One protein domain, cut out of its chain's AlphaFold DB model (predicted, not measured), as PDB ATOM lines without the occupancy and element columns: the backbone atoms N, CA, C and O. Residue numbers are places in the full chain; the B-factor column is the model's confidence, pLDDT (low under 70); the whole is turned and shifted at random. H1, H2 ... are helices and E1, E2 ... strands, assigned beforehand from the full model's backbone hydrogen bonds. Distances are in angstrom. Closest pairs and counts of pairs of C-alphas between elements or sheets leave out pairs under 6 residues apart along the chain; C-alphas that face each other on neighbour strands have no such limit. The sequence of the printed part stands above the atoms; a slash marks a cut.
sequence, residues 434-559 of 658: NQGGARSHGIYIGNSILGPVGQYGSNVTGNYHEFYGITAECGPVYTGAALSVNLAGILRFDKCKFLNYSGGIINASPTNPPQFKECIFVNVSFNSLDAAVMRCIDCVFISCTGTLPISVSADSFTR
ATOM      1  N   ASN A 434     -38.514  12.233 225.920       53.03
ATOM      2  CA  ASN A 434     -37.726  12.248 227.152       53.03
ATOM      3  C   ASN A 434     -36.192  12.253 227.082       53.03
ATOM      4  O   ASN A 434     -35.538  11.373 226.522       53.03
ATOM      5  N   GLN A 435     -35.635  13.204 227.839       46.75
ATOM      6  CA  GLN A 435     -34.337  13.119 228.507       46.75
ATOM      7  C   GLN A 435     -34.547  13.507 229.985       46.75
ATOM      8  O   GLN A 435     -34.840  14.667 230.253       46.75
ATOM      9  N   GLY A 436     -34.426  12.544 230.912       51.75
ATOM     10  CA  GLY A 436     -34.538  12.735 232.373       51.75
ATOM     11  C   GLY A 436     -35.513  11.755 233.055       51.75
ATOM     12  O   GLY A 436     -36.214  11.013 232.376       51.75
ATOM     13  N   GLY A 437     -35.509  11.679 234.393       52.72
ATOM     14  CA  GLY A 437     -36.080  10.586 235.217       52.72
ATOM     15  C   GLY A 437     -37.598  10.324 235.156       52.72
ATOM     16  O   GLY A 437     -38.099   9.493 235.920       52.72
ATOM     17  N   ALA A 438     -38.339  11.009 234.286       57.59
ATOM     18  CA  ALA A 438     -39.799  10.994 234.205       57.59
ATOM     19  C   ALA A 438     -40.394   9.651 233.713       57.59
ATOM     20  O   ALA A 438     -39.697   8.764 233.210       57.59
ATOM     21  N   ARG A 439     -41.717   9.485 233.858       67.00
ATOM     22  CA  ARG A 439     -42.496   8.440 233.160       67.00
ATOM     23  C   ARG A 439     -43.311   9.085 232.049       67.00
ATOM     24  O   ARG A 439     -43.851  10.164 232.258       67.00
ATOM     25  N   SER A 440     -43.470   8.431 230.904       68.19
ATOM     26  CA  SER A 440     -44.305   8.955 229.814       68.19
ATOM     27  C   SER A 440     -45.283   7.917 229.296       68.19
ATOM     28  O   SER A 440     -44.933   6.747 229.160       68.19
ATOM     29  N   HIS A 441     -46.516   8.354 229.039       72.56
ATOM     30  CA  HIS A 441     -47.581   7.573 228.432       72.56
ATOM     31  C   HIS A 441     -48.149   8.330 227.228       72.56
ATOM     32  O   HIS A 441     -48.623   9.455 227.375       72.56
ATOM     33  N   GLY A 442     -48.106   7.723 226.046       71.75
ATOM     34  CA  GLY A 442     -48.593   8.310 224.803       71.75
ATOM     35  C   GLY A 442     -49.578   7.435 224.049       71.75
ATOM     36  O   GLY A 442     -49.359   6.233 223.934       71.75
ATOM     37  N   ILE A 443     -50.603   8.041 223.453       74.00
ATOM     38  CA  ILE A 443     -51.473   7.377 222.472       74.00
ATOM     39  C   ILE A 443     -51.448   8.163 221.160       74.00
ATOM     40  O   ILE A 443     -51.666   9.372 221.141       74.00
ATOM     41  N   TYR A 444     -51.203   7.475 220.049       80.94
ATOM     42  CA  TYR A 444     -51.086   8.061 218.717       80.94
ATOM     43  C   TYR A 444     -52.047   7.366 217.758       80.94
ATOM     44  O   TYR A 444     -51.937   6.160 217.567       80.94
ATOM     45  N   ILE A 445     -52.964   8.097 217.120       76.12
ATOM     46  CA  ILE A 445     -54.013   7.501 216.277       76.12
ATOM     47  C   ILE A 445     -54.067   8.187 214.914       76.12
ATOM     48  O   ILE A 445     -54.297   9.388 214.836       76.12
ATOM     49  N   GLY A 446     -53.902   7.431 213.826       72.06
ATOM     50  CA  GLY A 446     -54.151   7.922 212.461       72.06
ATOM     51  C   GLY A 446     -53.234   9.062 212.003       72.06
ATOM     52  O   GLY A 446     -53.605   9.832 211.122       72.06
ATOM     53  N   ASN A 447     -52.061   9.204 212.619       77.94
ATOM     54  CA  ASN A 447     -51.112  10.273 212.312       77.94
ATOM     55  C   ASN A 447     -50.276   9.959 211.061       77.94
ATOM     56  O   ASN A 447     -49.963   8.798 210.792       77.94
ATOM     57  N   SER A 448     -49.838  10.993 210.341       86.00
ATOM     58  CA  SER A 448     -48.835  10.897 209.270       86.00
ATOM     59  C   SER A 448     -47.522  11.502 209.754       86.00
ATOM     60  O   SER A 448     -47.520  12.638 210.203       86.00
ATOM     61  N   ILE A 449     -46.407  10.784 209.649       85.12
ATOM     62  CA  ILE A 449     -45.093  11.209 210.147       85.12
ATOM     63  C   ILE A 449     -44.075  11.128 209.009       85.12
ATOM     64  O   ILE A 449     -43.911  10.072 208.403       85.12
ATOM     65  N   LEU A 450     -43.383  12.231 208.726       85.31
ATOM     66  CA  LEU A 450     -42.290  12.290 207.757       85.31
ATOM     67  C   LEU A 450     -40.947  12.391 208.491       85.31
ATOM     68  O   LEU A 450     -40.534  13.480 208.875       85.31
ATOM     69  N   GLY A 451     -40.256  11.266 208.670       84.12
ATOM     70  CA  GLY A 451     -39.010  11.177 209.431       84.12
ATOM     71  C   GLY A 451     -39.014  10.059 210.479       84.12
ATOM     72  O   GLY A 451     -39.785   9.108 210.363       84.12
ATOM     73  N   PRO A 452     -38.142  10.120 211.496       81.12
ATOM     74  CA  PRO A 452     -38.166   9.182 212.618       81.12
ATOM     75  C   PRO A 452     -39.463   9.311 213.437       81.12
ATOM     76  O   PRO A 452     -39.906  10.411 213.751       81.12
ATOM     77  N   VAL A 453     -40.037   8.176 213.842       81.81
ATOM     78  CA  VAL A 453     -41.228   8.108 214.705       81.81
ATOM     79  C   VAL A 453     -40.916   8.564 216.124       81.81
ATOM     80  O   VAL A 453     -41.757   9.194 216.762       81.81
ATOM     81  N   GLY A 454     -39.706   8.289 216.616       77.38
ATOM     82  CA  GLY A 454     -39.262   8.877 217.869       77.38
ATOM     83  C   GLY A 454     -37.924   8.391 218.401       77.38
ATOM     84  O   GLY A 454     -37.375   7.370 217.974       77.38
ATOM     85  N   GLN A 455     -37.416   9.156 219.365       75.50
ATOM     86  CA  GLN A 455     -36.279   8.799 220.205       75.50
ATOM     87  C   GLN A 455     -36.743   8.646 221.646       75.50
ATOM     88  O   GLN A 455     -37.265   9.593 222.227       75.50
ATOM     89  N   TYR A 456     -36.491   7.477 222.213       72.75
ATOM     90  CA  TYR A 456     -36.799   7.105 223.583       72.75
ATOM     91  C   TYR A 456     -35.463   6.879 224.288       72.75
ATOM     92  O   TYR A 456     -34.784   5.878 224.045       72.75
ATOM     93  N   GLY A 457     -35.014   7.881 225.045       59.91
ATOM     94  CA  GLY A 457     -33.658   7.949 225.595       59.91
ATOM     95  C   GLY A 457     -33.422   7.097 226.847       59.91
ATOM     96  O   GLY A 457     -34.353   6.675 227.522       59.91
ATOM     97  N   SER A 458     -32.143   6.907 227.188       51.91
ATOM     98  CA  SER A 458     -31.689   6.342 228.465       51.91
ATOM     99  C   SER A 458     -31.921   7.331 229.613       51.91
ATOM    100  O   SER A 458     -31.713   8.526 229.416       51.91
ATOM    101  N   ASN A 459     -32.252   6.825 230.808       52.72
ATOM    102  CA  ASN A 459     -32.529   7.550 232.072       52.72
ATOM    103  C   ASN A 459     -34.005   7.824 232.402       52.72
ATOM    104  O   ASN A 459     -34.272   8.522 233.372       52.72
ATOM    105  N   VAL A 460     -34.955   7.249 231.665       55.19
ATOM    106  CA  VAL A 460     -36.391   7.297 231.998       55.19
ATOM    107  C   VAL A 460     -36.820   6.053 232.769       55.19
ATOM    108  O   VAL A 460     -36.396   4.936 232.466       55.19
ATOM    109  N   THR A 461     -37.684   6.243 233.767       56.03
ATOM    110  CA  THR A 461     -38.129   5.169 234.673       56.03
ATOM    111  C   THR A 461     -39.265   4.321 234.063       56.03
ATOM    112  O   THR A 461     -39.573   3.247 234.577       56.03
ATOM    113  N   GLY A 462     -39.886   4.777 232.962       64.06
ATOM    114  CA  GLY A 462     -40.878   4.015 232.188       64.06
ATOM    115  C   GLY A 462     -41.490   4.799 231.016       64.06
ATOM    116  O   GLY A 462     -42.083   5.851 231.242       64.06
ATOM    117  N   ASN A 463     -41.402   4.274 229.788       70.69
ATOM    118  CA  ASN A 463     -42.103   4.807 228.603       70.69
ATOM    119  C   ASN A 463     -43.225   3.853 228.159       70.69
ATOM    120  O   ASN A 463     -42.973   2.671 227.974       70.69
ATOM    121  N   TYR A 464     -44.447   4.320 227.937       78.06
ATOM    122  CA  TYR A 464     -45.576   3.493 227.496       78.06
ATOM    123  C   TYR A 464     -46.260   4.177 226.320       78.06
ATOM    124  O   TYR A 464     -46.973   5.149 226.515       78.06
ATOM    125  N   HIS A 465     -46.034   3.727 225.092       78.19
ATOM    126  CA  HIS A 465     -46.620   4.381 223.923       78.19
ATOM    127  C   HIS A 465     -47.341   3.381 223.035       78.19
ATOM    128  O   HIS A 465     -46.794   2.337 222.668       78.19
ATOM    129  N   GLU A 466     -48.568   3.737 222.675       82.94
ATOM    130  CA  GLU A 466     -49.415   2.974 221.775       82.94
ATOM    131  C   GLU A 466     -49.669   3.781 220.501       82.94
ATOM    132  O   GLU A 466     -50.069   4.945 220.535       82.94
ATOM    133  N   PHE A 467     -49.420   3.147 219.364       88.06
ATOM    134  CA  PHE A 467     -49.574   3.704 218.031       88.06
ATOM    135  C   PHE A 467     -50.605   2.877 217.278       88.06
ATOM    136  O   PHE A 467     -50.447   1.665 217.144       88.06
ATOM    137  N   TYR A 468     -51.641   3.525 216.761       84.00
ATOM    138  CA  TYR A 468     -52.715   2.887 216.017       84.00
ATOM    139  C   TYR A 468     -52.901   3.557 214.657       84.00
ATOM    140  O   TYR A 468     -53.214   4.746 214.570       84.00
ATOM    141  N   GLY A 469     -52.730   2.803 213.574       86.19
ATOM    142  CA  GLY A 469     -53.028   3.289 212.226       86.19
ATOM    143  C   GLY A 469     -52.145   4.445 211.744       86.19
ATOM    144  O   GLY A 469     -52.561   5.181 210.851       86.19
ATOM    145  N   ILE A 470     -50.961   4.655 212.334       88.56
ATOM    146  CA  ILE A 470     -50.058   5.723 211.885       88.56
ATOM    147  C   ILE A 470     -49.387   5.352 210.557       88.56
ATOM    148  O   ILE A 470     -49.180   4.175 210.265       88.56
ATOM    149  N   THR A 471     -48.998   6.347 209.765       91.50
ATOM    150  CA  THR A 471     -48.140   6.170 208.585       91.50
ATOM    151  C   THR A 471     -46.857   6.960 208.780       91.50
ATOM    152  O   THR A 471     -46.906   8.183 208.866       91.50
ATOM    153  N   ALA A 472     -45.724   6.270 208.846       90.06
ATOM    154  CA  ALA A 472     -44.397   6.844 208.990       90.06
ATOM    155  C   ALA A 472     -43.576   6.612 207.716       90.06
ATOM    156  O   ALA A 472     -43.472   5.484 207.231       90.06
ATOM    157  N   GLU A 473     -42.992   7.670 207.170       90.62
ATOM    158  CA  GLU A 473     -42.178   7.625 205.958       90.62
ATOM    159  C   GLU A 473     -40.806   8.238 206.204       90.62
ATOM    160  O   GLU A 473     -40.686   9.327 206.764       90.62
ATOM    161  N   CYS A 474     -39.758   7.557 205.746       84.94
ATOM    162  CA  CYS A 474     -38.411   8.099 205.721       84.94
ATOM    163  C   CYS A 474     -38.363   9.280 204.738       84.94
ATOM    164  O   CYS A 474     -38.372   9.092 203.521       84.94
ATOM    165  N   GLY A 475     -38.372  10.508 205.261       72.94
ATOM    166  CA  GLY A 475     -38.332  11.712 204.431       72.94
ATOM    167  C   GLY A 475     -37.027  11.842 203.632       72.94
ATOM    168  O   GLY A 475     -36.016  11.262 204.016       72.94
ATOM    169  N   PRO A 476     -36.995  12.662 202.566       67.38
ATOM    170  CA  PRO A 476     -35.870  12.741 201.621       67.38
ATOM    171  C   PRO A 476     -34.531  13.185 202.238       67.38
ATOM    172  O   PRO A 476     -33.482  12.999 201.628       67.38
ATOM    173  N   VAL A 477     -34.559  13.782 203.431       66.56
ATOM    174  CA  VAL A 477     -33.375  14.270 204.162       66.56
ATOM    175  C   VAL A 477     -32.948  13.294 205.273       66.56
ATOM    176  O   VAL A 477     -31.832  13.379 205.779       66.56
ATOM    177  N   TYR A 478     -33.813  12.349 205.653       75.88
ATOM    178  CA  TYR A 478     -33.547  11.376 206.710       75.88
ATOM    179  C   TYR A 478     -33.116  10.040 206.108       75.88
ATOM    180  O   TYR A 478     -33.763   9.536 205.198       75.88
ATOM    181  N   THR A 479     -32.050   9.442 206.634       72.88
ATOM    182  CA  THR A 479     -31.549   8.123 206.193       72.88
ATOM    183  C   THR A 479     -31.389   7.125 207.343       72.88
ATOM    184  O   THR A 479     -30.912   6.007 207.139       72.88
ATOM    185  N   GLY A 480     -31.764   7.529 208.562       80.00
ATOM    186  CA  GLY A 480     -31.637   6.723 209.773       80.00
ATOM    187  C   GLY A 480     -32.774   5.716 209.968       80.00
ATOM    188  O   GLY A 480     -33.568   5.454 209.065       80.00
ATOM    189  N   ALA A 481     -32.840   5.140 211.168       86.19
ATOM    190  CA  ALA A 481     -33.883   4.187 211.540       86.19
ATOM    191  C   ALA A 481     -35.173   4.880 212.006       86.19
ATOM    192  O   ALA A 481     -35.133   5.987 212.532       86.19
ATOM    193  N   ALA A 482     -36.323   4.217 211.883       86.81
ATOM    194  CA  ALA A 482     -37.596   4.797 212.325       86.81
ATOM    195  C   ALA A 482     -37.635   5.125 213.835       86.81
ATOM    196  O   ALA A 482     -38.293   6.079 214.242       86.81
ATOM    197  N   LEU A 483     -36.937   4.346 214.661       85.25
ATOM    198  CA  LEU A 483     -36.946   4.419 216.118       85.25
ATOM    199  C   LEU A 483     -35.522   4.402 216.673       85.25
ATOM    200  O   LEU A 483     -34.668   3.614 216.255       85.25
ATOM    201  N   SER A 484     -35.302   5.208 217.706       80.19
ATOM    202  CA  SER A 484     -34.126   5.106 218.566       80.19
ATOM    203  C   SER A 484     -34.562   4.815 219.994       80.19
ATOM    204  O   SER A 484     -35.270   5.624 220.580       80.19
ATOM    205  N   VAL A 485     -34.206   3.647 220.542       71.94
ATOM    206  CA  VAL A 485     -34.740   3.159 221.828       71.94
ATOM    207  C   VAL A 485     -33.616   2.709 222.763       71.94
ATOM    208  O   VAL A 485     -32.956   1.706 222.511       71.94
ATOM    209  N   ASN A 486     -33.438   3.415 223.877       66.69
ATOM    210  CA  ASN A 486     -32.537   3.072 224.974       66.69
ATOM    211  C   ASN A 486     -33.356   2.993 226.284       66.69
ATOM    212  O   ASN A 486     -33.753   4.025 226.797       66.69
ATOM    213  N   LEU A 487     -33.557   1.798 226.864       60.88
ATOM    214  CA  LEU A 487     -34.200   1.518 228.181       60.88
ATOM    215  C   LEU A 487     -35.753   1.547 228.309       60.88
ATOM    216  O   LEU A 487     -36.489   1.736 227.346       60.88
ATOM    217  N   ALA A 488     -36.218   1.175 229.517       54.56
ATOM    218  CA  ALA A 488     -37.435   0.428 229.858       54.56
ATOM    219  C   ALA A 488     -38.769   1.101 229.495       54.56
ATOM    220  O   ALA A 488     -39.143   2.149 230.018       54.56
ATOM    221  N   GLY A 489     -39.538   0.427 228.643       64.88
ATOM    222  CA  GLY A 489     -40.876   0.856 228.265       64.88
ATOM    223  C   GLY A 489     -41.621  -0.163 227.406       64.88
ATOM    224  O   GLY A 489     -41.046  -1.177 227.030       64.88
ATOM    225  N   ILE A 490     -42.898   0.075 227.119       74.75
ATOM    226  CA  ILE A 490     -43.706  -0.695 226.171       74.75
ATOM    227  C   ILE A 490     -43.993   0.211 224.974       74.75
ATOM    228  O   ILE A 490     -44.640   1.243 225.124       74.75
ATOM    229  N   LEU A 491     -43.523  -0.184 223.793       80.62
ATOM    230  CA  LEU A 491     -43.891   0.440 222.523       80.62
ATOM    231  C   LEU A 491     -44.740  -0.555 221.736       80.62
ATOM    232  O   LEU A 491     -44.276  -1.664 221.452       80.62
ATOM    233  N   ARG A 492     -45.974  -0.174 221.407       84.12
ATOM    234  CA  ARG A 492     -46.907  -0.993 220.625       84.12
ATOM    235  C   ARG A 492     -47.358  -0.247 219.387       84.12
ATOM    236  O   ARG A 492     -47.838   0.872 219.483       84.12
ATOM    237  N   PHE A 493     -47.258  -0.910 218.250       88.62
ATOM    238  CA  PHE A 493     -47.715  -0.440 216.956       88.62
ATOM    239  C   PHE A 493     -48.778  -1.408 216.452       88.62
ATOM    240  O   PHE A 493     -48.508  -2.598 216.326       88.62
ATOM    241  N   ASP A 494     -49.976  -0.912 216.171       84.19
ATOM    242  CA  ASP A 494     -51.094  -1.686 215.631       84.19
ATOM    243  C   ASP A 494     -51.569  -1.032 214.325       84.19
ATOM    244  O   ASP A 494     -51.792   0.181 214.269       84.19
ATOM    245  N   LYS A 495     -51.658  -1.808 213.240       88.88
ATOM    246  CA  LYS A 495     -52.073  -1.348 211.896       88.88
ATOM    247  C   LYS A 495     -51.269  -0.163 211.346       88.88
ATOM    248  O   LYS A 495     -51.777   0.634 210.558       88.88
ATOM    249  N   CYS A 496     -50.017  -0.023 211.766       90.56
ATOM    250  CA  CYS A 496     -49.148   1.082 211.362       90.56
ATOM    251  C   CYS A 496     -48.431   0.785 210.036       90.56
ATOM    252  O   CYS A 496     -48.205  -0.373 209.692       90.56
ATOM    253  N   LYS A 497     -48.033   1.823 209.297       92.62
ATOM    254  CA  LYS A 497     -47.268   1.710 208.046       92.62
ATOM    255  C   LYS A 497     -45.900   2.371 208.182       92.62
ATOM    256  O   LYS A 497     -45.830   3.498 208.656       92.62
ATOM    257  N   PHE A 498     -44.847   1.703 207.720       92.81
ATOM    258  CA  PHE A 498     -43.470   2.204 207.690       92.81
ATOM    259  C   PHE A 498     -42.932   2.145 206.262       92.81
ATOM    260  O   PHE A 498     -42.918   1.074 205.651       92.81
ATOM    261  N   LEU A 499     -42.494   3.282 205.726       90.38
ATOM    262  CA  LEU A 499     -42.148   3.442 204.316       90.38
ATOM    263  C   LEU A 499     -40.700   3.930 204.158       90.38
ATOM    264  O   LEU A 499     -40.294   4.892 204.806       90.38
ATOM    265  N   ASN A 500     -39.948   3.308 203.250       90.19
ATOM    266  CA  ASN A 500     -38.673   3.798 202.703       90.19
ATOM    267  C   ASN A 500     -37.488   3.924 203.694       90.19
ATOM    268  O   ASN A 500     -36.545   4.663 203.423       90.19
ATOM    269  N   TYR A 501     -37.488   3.220 204.833       89.88
ATOM    270  CA  TYR A 501     -36.378   3.294 205.801       89.88
ATOM    271  C   TYR A 501     -35.180   2.426 205.400       89.88
ATOM    272  O   TYR A 501     -35.211   1.204 205.536       89.88
ATOM    273  N   SER A 502     -34.078   3.055 204.982       86.56
ATOM    274  CA  SER A 502     -32.829   2.357 204.635       86.56
ATOM    275  C   SER A 502     -31.936   2.019 205.837       86.56
ATOM    276  O   SER A 502     -31.073   1.152 205.725       86.56
ATOM    277  N   GLY A 503     -32.105   2.712 206.968       83.81
ATOM    278  CA  GLY A 503     -31.314   2.514 208.191       83.81
ATOM    279  C   GLY A 503     -31.860   1.444 209.147       83.81
ATOM    280  O   GLY A 503     -31.304   1.257 210.232       83.81
ATOM    281  N   GLY A 504     -32.941   0.760 208.767       86.75
ATOM    282  CA  GLY A 504     -33.695  -0.159 209.622       86.75
ATOM    283  C   GLY A 504     -34.861   0.505 210.352       86.75
ATOM    284  O   GLY A 504     -35.218   1.654 210.089       86.75
ATOM    285  N   ILE A 505     -35.476  -0.224 211.279       87.69
ATOM    286  CA  ILE A 505     -36.573   0.294 212.110       87.69
ATOM    287  C   ILE A 505     -36.064   0.726 213.483       87.69
ATOM    288  O   ILE A 505     -36.542   1.725 214.003       87.69
ATOM    289  N   ILE A 506     -35.072   0.045 214.046       85.19
ATOM    290  CA  ILE A 506     -34.497   0.284 215.370       85.19
ATOM    291  C   ILE A 506     -32.980   0.481 215.239       85.19
ATOM    292  O   ILE A 506     -32.298  -0.296 214.568       85.19
ATOM    293  N   ASN A 507     -32.429   1.493 215.919       82.56
ATOM    294  CA  ASN A 507     -30.978   1.757 215.946       82.56
ATOM    295  C   ASN A 507     -30.294   1.621 217.324       82.56
ATOM    296  O   ASN A 507     -29.095   1.876 217.423       82.56
ATOM    297  N   ALA A 508     -31.015   1.228 218.378       75.75
ATOM    298  CA  ALA A 508     -30.465   1.035 219.724       75.75
ATOM    299  C   ALA A 508     -31.131  -0.154 220.441       75.75
ATOM    300  O   ALA A 508     -32.282  -0.468 220.150       75.75
ATOM    301  N   SER A 509     -30.388  -0.865 221.301       71.81
ATOM    302  CA  SER A 509     -30.811  -2.149 221.887       71.81
ATOM    303  C   SER A 509     -31.776  -1.943 223.060       71.81
ATOM    304  O   SER A 509     -31.331  -1.577 224.152       71.81
ATOM    305  N   PRO A 510     -33.081  -2.216 222.896       71.44
ATOM    306  CA  PRO A 510     -34.048  -1.978 223.949       71.44
ATOM    307  C   PRO A 510     -34.023  -3.112 224.983       71.44
ATOM    308  O   PRO A 510     -33.818  -4.278 224.645       71.44
ATOM    309  N   THR A 511     -34.294  -2.795 226.249       70.56
ATOM    310  CA  THR A 511     -34.552  -3.814 227.285       70.56
ATOM    311  C   THR A 511     -35.888  -4.523 227.065       70.56
ATOM    312  O   THR A 511     -35.992  -5.718 227.327       70.56
ATOM    313  N   ASN A 512     -36.886  -3.807 226.542       72.31
ATOM    314  CA  ASN A 512     -38.183  -4.343 226.144       72.31
ATOM    315  C   ASN A 512     -38.372  -4.201 224.623       72.31
ATOM    316  O   ASN A 512     -38.482  -3.081 224.122       72.31
ATOM    317  N   PRO A 513     -38.430  -5.320 223.889       75.25
ATOM    318  CA  PRO A 513     -38.751  -5.373 222.466       75.25
ATOM    319  C   PRO A 513     -40.016  -4.584 222.065       75.25
ATOM    320  O   PRO A 513     -41.090  -4.886 222.593       75.25
ATOM    321  N   PRO A 514     -39.944  -3.643 221.103       79.81
ATOM    322  CA  PRO A 514     -41.134  -3.034 220.511       79.81
ATOM    323  C   PRO A 514     -42.011  -4.077 219.808       79.81
ATOM    324  O   PRO A 514     -41.505  -5.001 219.161       79.81
ATOM    325  N   GLN A 515     -43.328  -3.925 219.945       82.75
ATOM    326  CA  GLN A 515     -44.334  -4.827 219.391       82.75
ATOM    327  C   GLN A 515     -45.031  -4.188 218.193       82.75
ATOM    328  O   GLN A 515     -45.525  -3.072 218.290       82.75
ATOM    329  N   PHE A 516     -45.110  -4.921 217.090       82.62
ATOM    330  CA  PHE A 516     -45.760  -4.542 215.845       82.62
ATOM    331  C   PHE A 516     -46.828  -5.582 215.532       82.62
ATOM    332  O   PHE A 516     -46.531  -6.771 215.442       82.62
ATOM    333  N   LYS A 517     -48.072  -5.146 215.377       78.69
ATOM    334  CA  LYS A 517     -49.226  -5.983 215.075       78.69
ATOM    335  C   LYS A 517     -49.923  -5.447 213.833       78.69
ATOM    336  O   LYS A 517     -50.159  -4.247 213.744       78.69
ATOM    337  N   GLU A 518     -50.215  -6.311 212.864       79.38
ATOM    338  CA  GLU A 518     -50.922  -5.943 211.625       79.38
ATOM    339  C   GLU A 518     -50.266  -4.755 210.876       79.38
ATOM    340  O   GLU A 518     -50.920  -4.017 210.140       79.38
ATOM    341  N   CYS A 519     -48.962  -4.531 211.082       81.88
ATOM    342  CA  CYS A 519     -48.230  -3.404 210.506       81.88
ATOM    343  C   CYS A 519     -47.731  -3.723 209.091       81.88
ATOM    344  O   CYS A 519     -47.472  -4.877 208.760       81.88
ATOM    345  N   ILE A 520     -47.542  -2.699 208.261       82.00
ATOM    346  CA  ILE A 520     -47.051  -2.831 206.884       82.00
ATOM    347  C   ILE A 520     -45.705  -2.117 206.759       82.00
ATOM    348  O   ILE A 520     -45.597  -0.931 207.055       82.00
ATOM    349  N   PHE A 521     -44.697  -2.820 206.260       82.56
ATOM    350  CA  PHE A 521     -43.376  -2.286 205.951       82.56
ATOM    351  C   PHE A 521     -43.184  -2.281 204.433       82.56
ATOM    352  O   PHE A 521     -43.401  -3.304 203.787       82.56
ATOM    353  N   VAL A 522     -42.786  -1.146 203.858       80.69
ATOM    354  CA  VAL A 522     -42.568  -0.991 202.410       80.69
ATOM    355  C   VAL A 522     -41.197  -0.376 202.158       80.69
ATOM    356  O   VAL A 522     -40.893   0.672 202.725       80.69
ATOM    357  N   ASN A 523     -40.377  -0.995 201.301       79.50
ATOM    358  CA  ASN A 523     -39.026  -0.521 200.960       79.50
ATOM    359  C   ASN A 523     -38.133  -0.269 202.195       79.50
ATOM    360  O   ASN A 523     -37.399   0.716 202.260       79.50
ATOM    361  N   VAL A 524     -38.225  -1.141 203.203       80.31
ATOM    362  CA  VAL A 524     -37.409  -1.056 204.426       80.31
ATOM    363  C   VAL A 524     -36.205  -1.991 204.323       80.31
ATOM    364  O   VAL A 524     -36.364  -3.166 203.989       80.31
ATOM    365  N   SER A 525     -35.014  -1.493 204.649       83.00
ATOM    366  CA  SER A 525     -33.785  -2.286 204.763       83.00
ATOM    367  C   SER A 525     -33.510  -2.607 206.229       83.00
ATOM    368  O   SER A 525     -33.011  -1.764 206.969       83.00
ATOM    369  N   PHE A 526     -33.845  -3.820 206.660       80.25
ATOM    370  CA  PHE A 526     -33.715  -4.243 208.052       80.25
ATOM    371  C   PHE A 526     -32.273  -4.596 208.424       80.25
ATOM    372  O   PHE A 526     -31.561  -5.287 207.688       80.25
ATOM    373  N   ASN A 527     -31.851  -4.141 209.602       80.44
ATOM    374  CA  ASN A 527     -30.518  -4.379 210.141       80.44
ATOM    375  C   ASN A 527     -30.502  -5.581 211.120       80.44
ATOM    376  O   ASN A 527     -31.524  -6.184 211.441       80.44
ATOM    377  N   SER A 528     -29.321  -5.976 211.602       76.88
ATOM    378  CA  SER A 528     -29.187  -7.115 212.530       76.88
ATOM    379  C   SER A 528     -29.814  -6.872 213.907       76.88
ATOM    380  O   SER A 528     -30.113  -7.828 214.623       76.88
ATOM    381  N   LEU A 529     -30.008  -5.612 214.291       78.81
ATOM    382  CA  LEU A 529     -30.656  -5.257 215.542       78.81
ATOM    383  C   LEU A 529     -32.174  -5.405 215.425       78.81
ATOM    384  O   LEU A 529     -32.778  -6.010 216.308       78.81
ATOM    385  N   ASP A 530     -32.758  -4.951 214.313       77.56
ATOM    386  CA  ASP A 530     -34.152  -5.213 213.949       77.56
ATOM    387  C   ASP A 530     -34.439  -6.714 214.082       77.56
ATOM    388  O   ASP A 530     -35.315  -7.111 214.859       77.56
ATOM    389  N   ALA A 531     -33.615  -7.534 213.406       69.75
ATOM    390  CA  ALA A 531     -33.613  -9.002 213.451       69.75
ATOM    391  C   ALA A 531     -33.750  -9.564 214.870       69.75
ATOM    392  O   ALA A 531     -34.565 -10.452 215.122       69.75
ATOM    393  N   ALA A 532     -32.952  -9.035 215.793       71.31
ATOM    394  CA  ALA A 532     -32.850  -9.554 217.143       71.31
ATOM    395  C   ALA A 532     -34.010  -9.117 218.053       71.31
ATOM    396  O   ALA A 532     -34.398  -9.881 218.943       71.31
ATOM    397  N   VAL A 533     -34.549  -7.905 217.866       74.19
ATOM    398  CA  VAL A 533     -35.332  -7.242 218.921       74.19
ATOM    399  C   VAL A 533     -36.760  -6.857 218.563       74.19
ATOM    400  O   VAL A 533     -37.513  -6.645 219.503       74.19
ATOM    401  N   MET A 534     -37.199  -6.777 217.301       75.94
ATOM    402  CA  MET A 534     -38.619  -6.449 217.064       75.94
ATOM    403  C   MET A 534     -39.520  -7.684 217.210       75.94
ATOM    404  O   MET A 534     -39.159  -8.806 216.843       75.94
ATOM    405  N   ARG A 535     -40.731  -7.469 217.736       73.62
ATOM    406  CA  ARG A 535     -41.796  -8.478 217.828       73.62
ATOM    407  C   ARG A 535     -42.860  -8.157 216.784       73.62
ATOM    408  O   ARG A 535     -43.613  -7.216 216.989       73.62
ATOM    409  N   CYS A 536     -42.936  -8.913 215.694       68.94
ATOM    410  CA  CYS A 536     -43.934  -8.698 214.639       68.94
ATOM    411  C   CYS A 536     -45.017  -9.790 214.683       68.94
ATOM    412  O   CYS A 536     -44.692 -10.973 214.766       68.94
ATOM    413  N   ILE A 537     -46.289  -9.397 214.611       66.88
ATOM    414  CA  ILE A 537     -47.476 -10.265 214.582       66.88
ATOM    415  C   ILE A 537     -48.327  -9.831 213.385       66.88
ATOM    416  O   ILE A 537     -48.661  -8.654 213.275       66.88
ATOM    417  N   ASP A 538     -48.643 -10.749 212.472       64.56
ATOM    418  CA  ASP A 538     -49.468 -10.490 211.277       64.56
ATOM    419  C   ASP A 538     -49.026  -9.271 210.440       64.56
ATOM    420  O   ASP A 538     -49.837  -8.576 209.832       64.56
ATOM    421  N   CYS A 539     -47.723  -8.983 210.423       68.62
ATOM    422  CA  CYS A 539     -47.167  -7.863 209.669       68.62
ATOM    423  C   CYS A 539     -46.918  -8.236 208.200       68.62
ATOM    424  O   CYS A 539     -46.603  -9.380 207.874       68.62
ATOM    425  N   VAL A 540     -47.006  -7.244 207.315       70.06
ATOM    426  CA  VAL A 540     -46.779  -7.379 205.872       70.06
ATOM    427  C   VAL A 540     -45.476  -6.681 205.492       70.06
ATOM    428  O   VAL A 540     -45.236  -5.552 205.913       70.06
ATOM    429  N   PHE A 541     -44.657  -7.327 204.664       71.19
ATOM    430  CA  PHE A 541     -43.375  -6.800 204.193       71.19
ATOM    431  C   PHE A 541     -43.382  -6.736 202.663       71.19
ATOM    432  O   PHE A 541     -43.569  -7.752 201.997       71.19
ATOM    433  N   ILE A 542     -43.196  -5.543 202.100       67.44
ATOM    434  CA  ILE A 542     -43.275  -5.277 200.659       67.44
ATOM    435  C   ILE A 542     -41.949  -4.670 200.212       67.44
ATOM    436  O   ILE A 542     -41.565  -3.597 200.677       67.44
ATOM    437  N   SER A 543     -41.242  -5.341 199.302       71.06
ATOM    438  CA  SER A 543     -39.971  -4.845 198.744       71.06
ATOM    439  C   SER A 543     -38.905  -4.510 199.806       71.06
ATOM    440  O   SER A 543     -38.085  -3.613 199.625       71.06
ATOM    441  N   CYS A 544     -38.925  -5.210 200.943       69.25
ATOM    442  CA  CYS A 544     -37.951  -5.046 202.019       69.25
ATOM    443  C   CYS A 544     -36.660  -5.831 201.741       69.25
ATOM    444  O   CYS A 544     -36.680  -6.857 201.062       69.25
ATOM    445  N   THR A 545     -35.538  -5.384 202.306       62.84
ATOM    446  CA  THR A 545     -34.229  -6.054 202.187       62.84
ATOM    447  C   THR A 545     -33.563  -6.225 203.559       62.84
ATOM    448  O   THR A 545     -34.040  -5.680 204.552       62.84
ATOM    449  N   GLY A 546     -32.469  -6.990 203.637       66.62
ATOM    450  CA  GLY A 546     -31.697  -7.184 204.874       66.62
ATOM    451  C   GLY A 546     -32.172  -8.341 205.763       66.62
ATOM    452  O   GLY A 546     -32.853  -9.261 205.304       66.62
ATOM    453  N   THR A 547     -31.766  -8.326 207.037       61.69
ATOM    454  CA  THR A 547     -32.106  -9.383 208.006       61.69
ATOM    455  C   THR A 547     -33.415  -9.024 208.697       61.69
ATOM    456  O   THR A 547     -33.442  -8.153 209.560       61.69
ATOM    457  N   LEU A 548     -34.509  -9.683 208.312       56.97
ATOM    458  CA  LEU A 548     -35.845  -9.365 208.827       56.97
ATOM    459  C   LEU A 548     -35.944  -9.524 210.368       56.97
ATOM    460  O   LEU A 548     -35.305 -10.424 210.902       56.97
ATOM    461  N   PRO A 549     -36.735  -8.686 211.070       50.47
ATOM    462  CA  PRO A 549     -36.952  -8.655 212.523       50.47
ATOM    463  C   PRO A 549     -37.829  -9.761 213.083       50.47
ATOM    464  O   PRO A 549     -38.993  -9.875 212.687       50.47
ATOM    465  N   ILE A 550     -37.288 -10.599 213.982       48.75
ATOM    466  CA  ILE A 550     -38.002 -11.815 214.368       48.75
ATOM    467  C   ILE A 550     -37.795 -12.227 215.784       48.75
ATOM    468  O   ILE A 550     -36.804 -12.823 216.214       48.75
ATOM    469  N   SER A 551     -38.872 -12.035 216.499       37.41
ATOM    470  CA  SER A 551     -38.915 -12.479 217.843       37.41
ATOM    471  C   SER A 551     -40.411 -12.737 218.084       37.41
ATOM    472  O   SER A 551     -41.174 -11.857 218.446       37.41
ATOM    473  N   VAL A 552     -40.887 -13.953 217.800       33.78
ATOM    474  CA  VAL A 552     -42.273 -14.357 218.106       33.78
ATOM    475  C   VAL A 552     -42.353 -14.472 219.630       33.78
ATOM    476  O   VAL A 552     -41.710 -15.352 220.205       33.78
ATOM    477  N   SER A 553     -43.009 -13.532 220.326       28.95
ATOM    478  CA  SER A 553     -43.210 -13.698 221.770       28.95
ATOM    479  C   SER A 553     -44.230 -14.810 221.993       28.95
ATOM    480  O   SER A 553     -45.278 -14.860 221.351       28.95
ATOM    481  N   ALA A 554     -43.908 -15.719 222.907       26.42
ATOM    482  CA  ALA A 554     -44.681 -16.918 223.213       26.42
ATOM    483  C   ALA A 554     -46.039 -16.654 223.910       26.42
ATOM    484  O   ALA A 554     -46.647 -17.598 224.402       26.42
ATOM    485  N   ASP A 555     -46.542 -15.414 223.914       25.02
ATOM    486  CA  ASP A 555     -47.723 -15.002 224.693       25.02
ATOM    487  C   ASP A 555     -48.985 -14.716 223.864       25.02
ATOM    488  O   ASP A 555     -49.949 -14.141 224.362       25.02
ATOM    489  N   SER A 556     -49.053 -15.168 222.613       24.52
ATOM    490  CA  SER A 556     -50.311 -15.163 221.853       24.52
ATOM    491  C   SER A 556     -50.842 -16.587 221.695       24.52
ATOM    492  O   SER A 556     -50.713 -17.235 220.659       24.52
ATOM    493  N   PHE A 557     -51.490 -17.089 222.749       27.98
ATOM    494  CA  PHE A 557     -52.341 -18.283 222.710       27.98
ATOM    495  C   PHE A 557     -53.612 -18.048 221.867       27.98
ATOM    496  O   PHE A 557     -54.710 -18.271 222.344       27.98
ATOM    497  N   THR A 558     -53.485 -17.620 220.607       28.98
ATOM    498  CA  THR A 558     -54.532 -17.739 219.579       28.98
ATOM    499  C   THR A 558     -53.952 -17.389 218.199       28.98
ATOM    500  O   THR A 558     -53.999 -16.236 217.792       28.98
ATOM    501  N   ARG A 559     -53.541 -18.440 217.467       32.09
ATOM    502  CA  ARG A 559     -53.275 -18.553 216.006       32.09
ATOM    503  C   ARG A 559     -51.806 -18.353 215.542       32.09
ATOM    504  O   ARG A 559     -51.170 -17.393 215.953       32.09
TER     505      ARG A 559
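Overview. This is residues 434 to 559 of the 658 residues of an uncharacterized protein of Sodalis sp. 159R (UniProt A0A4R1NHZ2). The chain is wound in stacked turns, a solenoid in which two sheets of five parallel strands, E1 E4 E7 E9 E11 and E2 E5 E8 E10 E12, form two walls that meet along a corner. The third side holds the short parallel pair E3 and E6, then the unnamed residues 500 to 514, then the single helix H1; an unnamed tail, residues 543 to 559, follows the last strand. The printed part has 126 residues, with E1 to E10, then H1, then E11 and E12 along the chain; the class is mostly strand, though under half of the residues are in named elements. It is compact, with a radius of gyration of the C-alphas of 13.6 A and spans of 42 by 40 by 29 A.

Arrangement. One sheet runs E1, residues 439 to 445, E4, 462 to 468, E7, 489 to 494, E9, 515 to 517, and E11, 535 to 537, with E1 and E11 as edge strands. E1 and E4 are parallel at 2 degrees, with N 442 and O 464 2.9 A apart; E4 and E7 have N 467 and O 492 at 2.8 A, E7 and E9 N 517 and O 493 at 2.8 A, and E9 and E11 N 516 and O 535 at 2.7 A, within hydrogen-bond range. The other sheet runs E2, residues 448 to 450, E5, 471 to 473, E8, 497 to 499, E10, 520 to 522, and E12, 540 to 542. In it, N 473 and O 449 of E5 and E2 are 2.9 A apart, and N 542 and O 521 of E12 and E10 are 2.8 A apart. E7 runs on into E8 at 91 degrees, E9 into E10 at 96 degrees and E11 into E12 at 99 degrees, each across a break of 2 residues. E3, residues 454 to 456, and E6, 483 to 485, are parallel neighbours at 5 degrees, with N 456 and O 484 2.8 A apart. H1, residues 528 to 533, is not on either five-stranded sheet, and each of its O i to N i+4 pairs is within hydrogen-bond range.

Along the chain. E1 begins at C-alpha 439, (-42.496, 8.440, 233.160), and spans 20.5 A; E4 spans 20.1 A and E7 16.4 A. H1 spans 8.9 A from C-alpha 528 at (-29.187, -7.115, 212.530). E12 ends at C-alpha 542, (-43.275, -5.277, 200.659).

Size, cuts and confidence. The C-alphas of Val 477 and Phe 557, the two farthest apart, are 42.0 A apart. The printed part has no cut. The link from E8 to E9, 15 residues, is long. Mean pLDDT of the printed part is 71.9; 41 residues are under 70, among them 434 to 440 and 544 to 559.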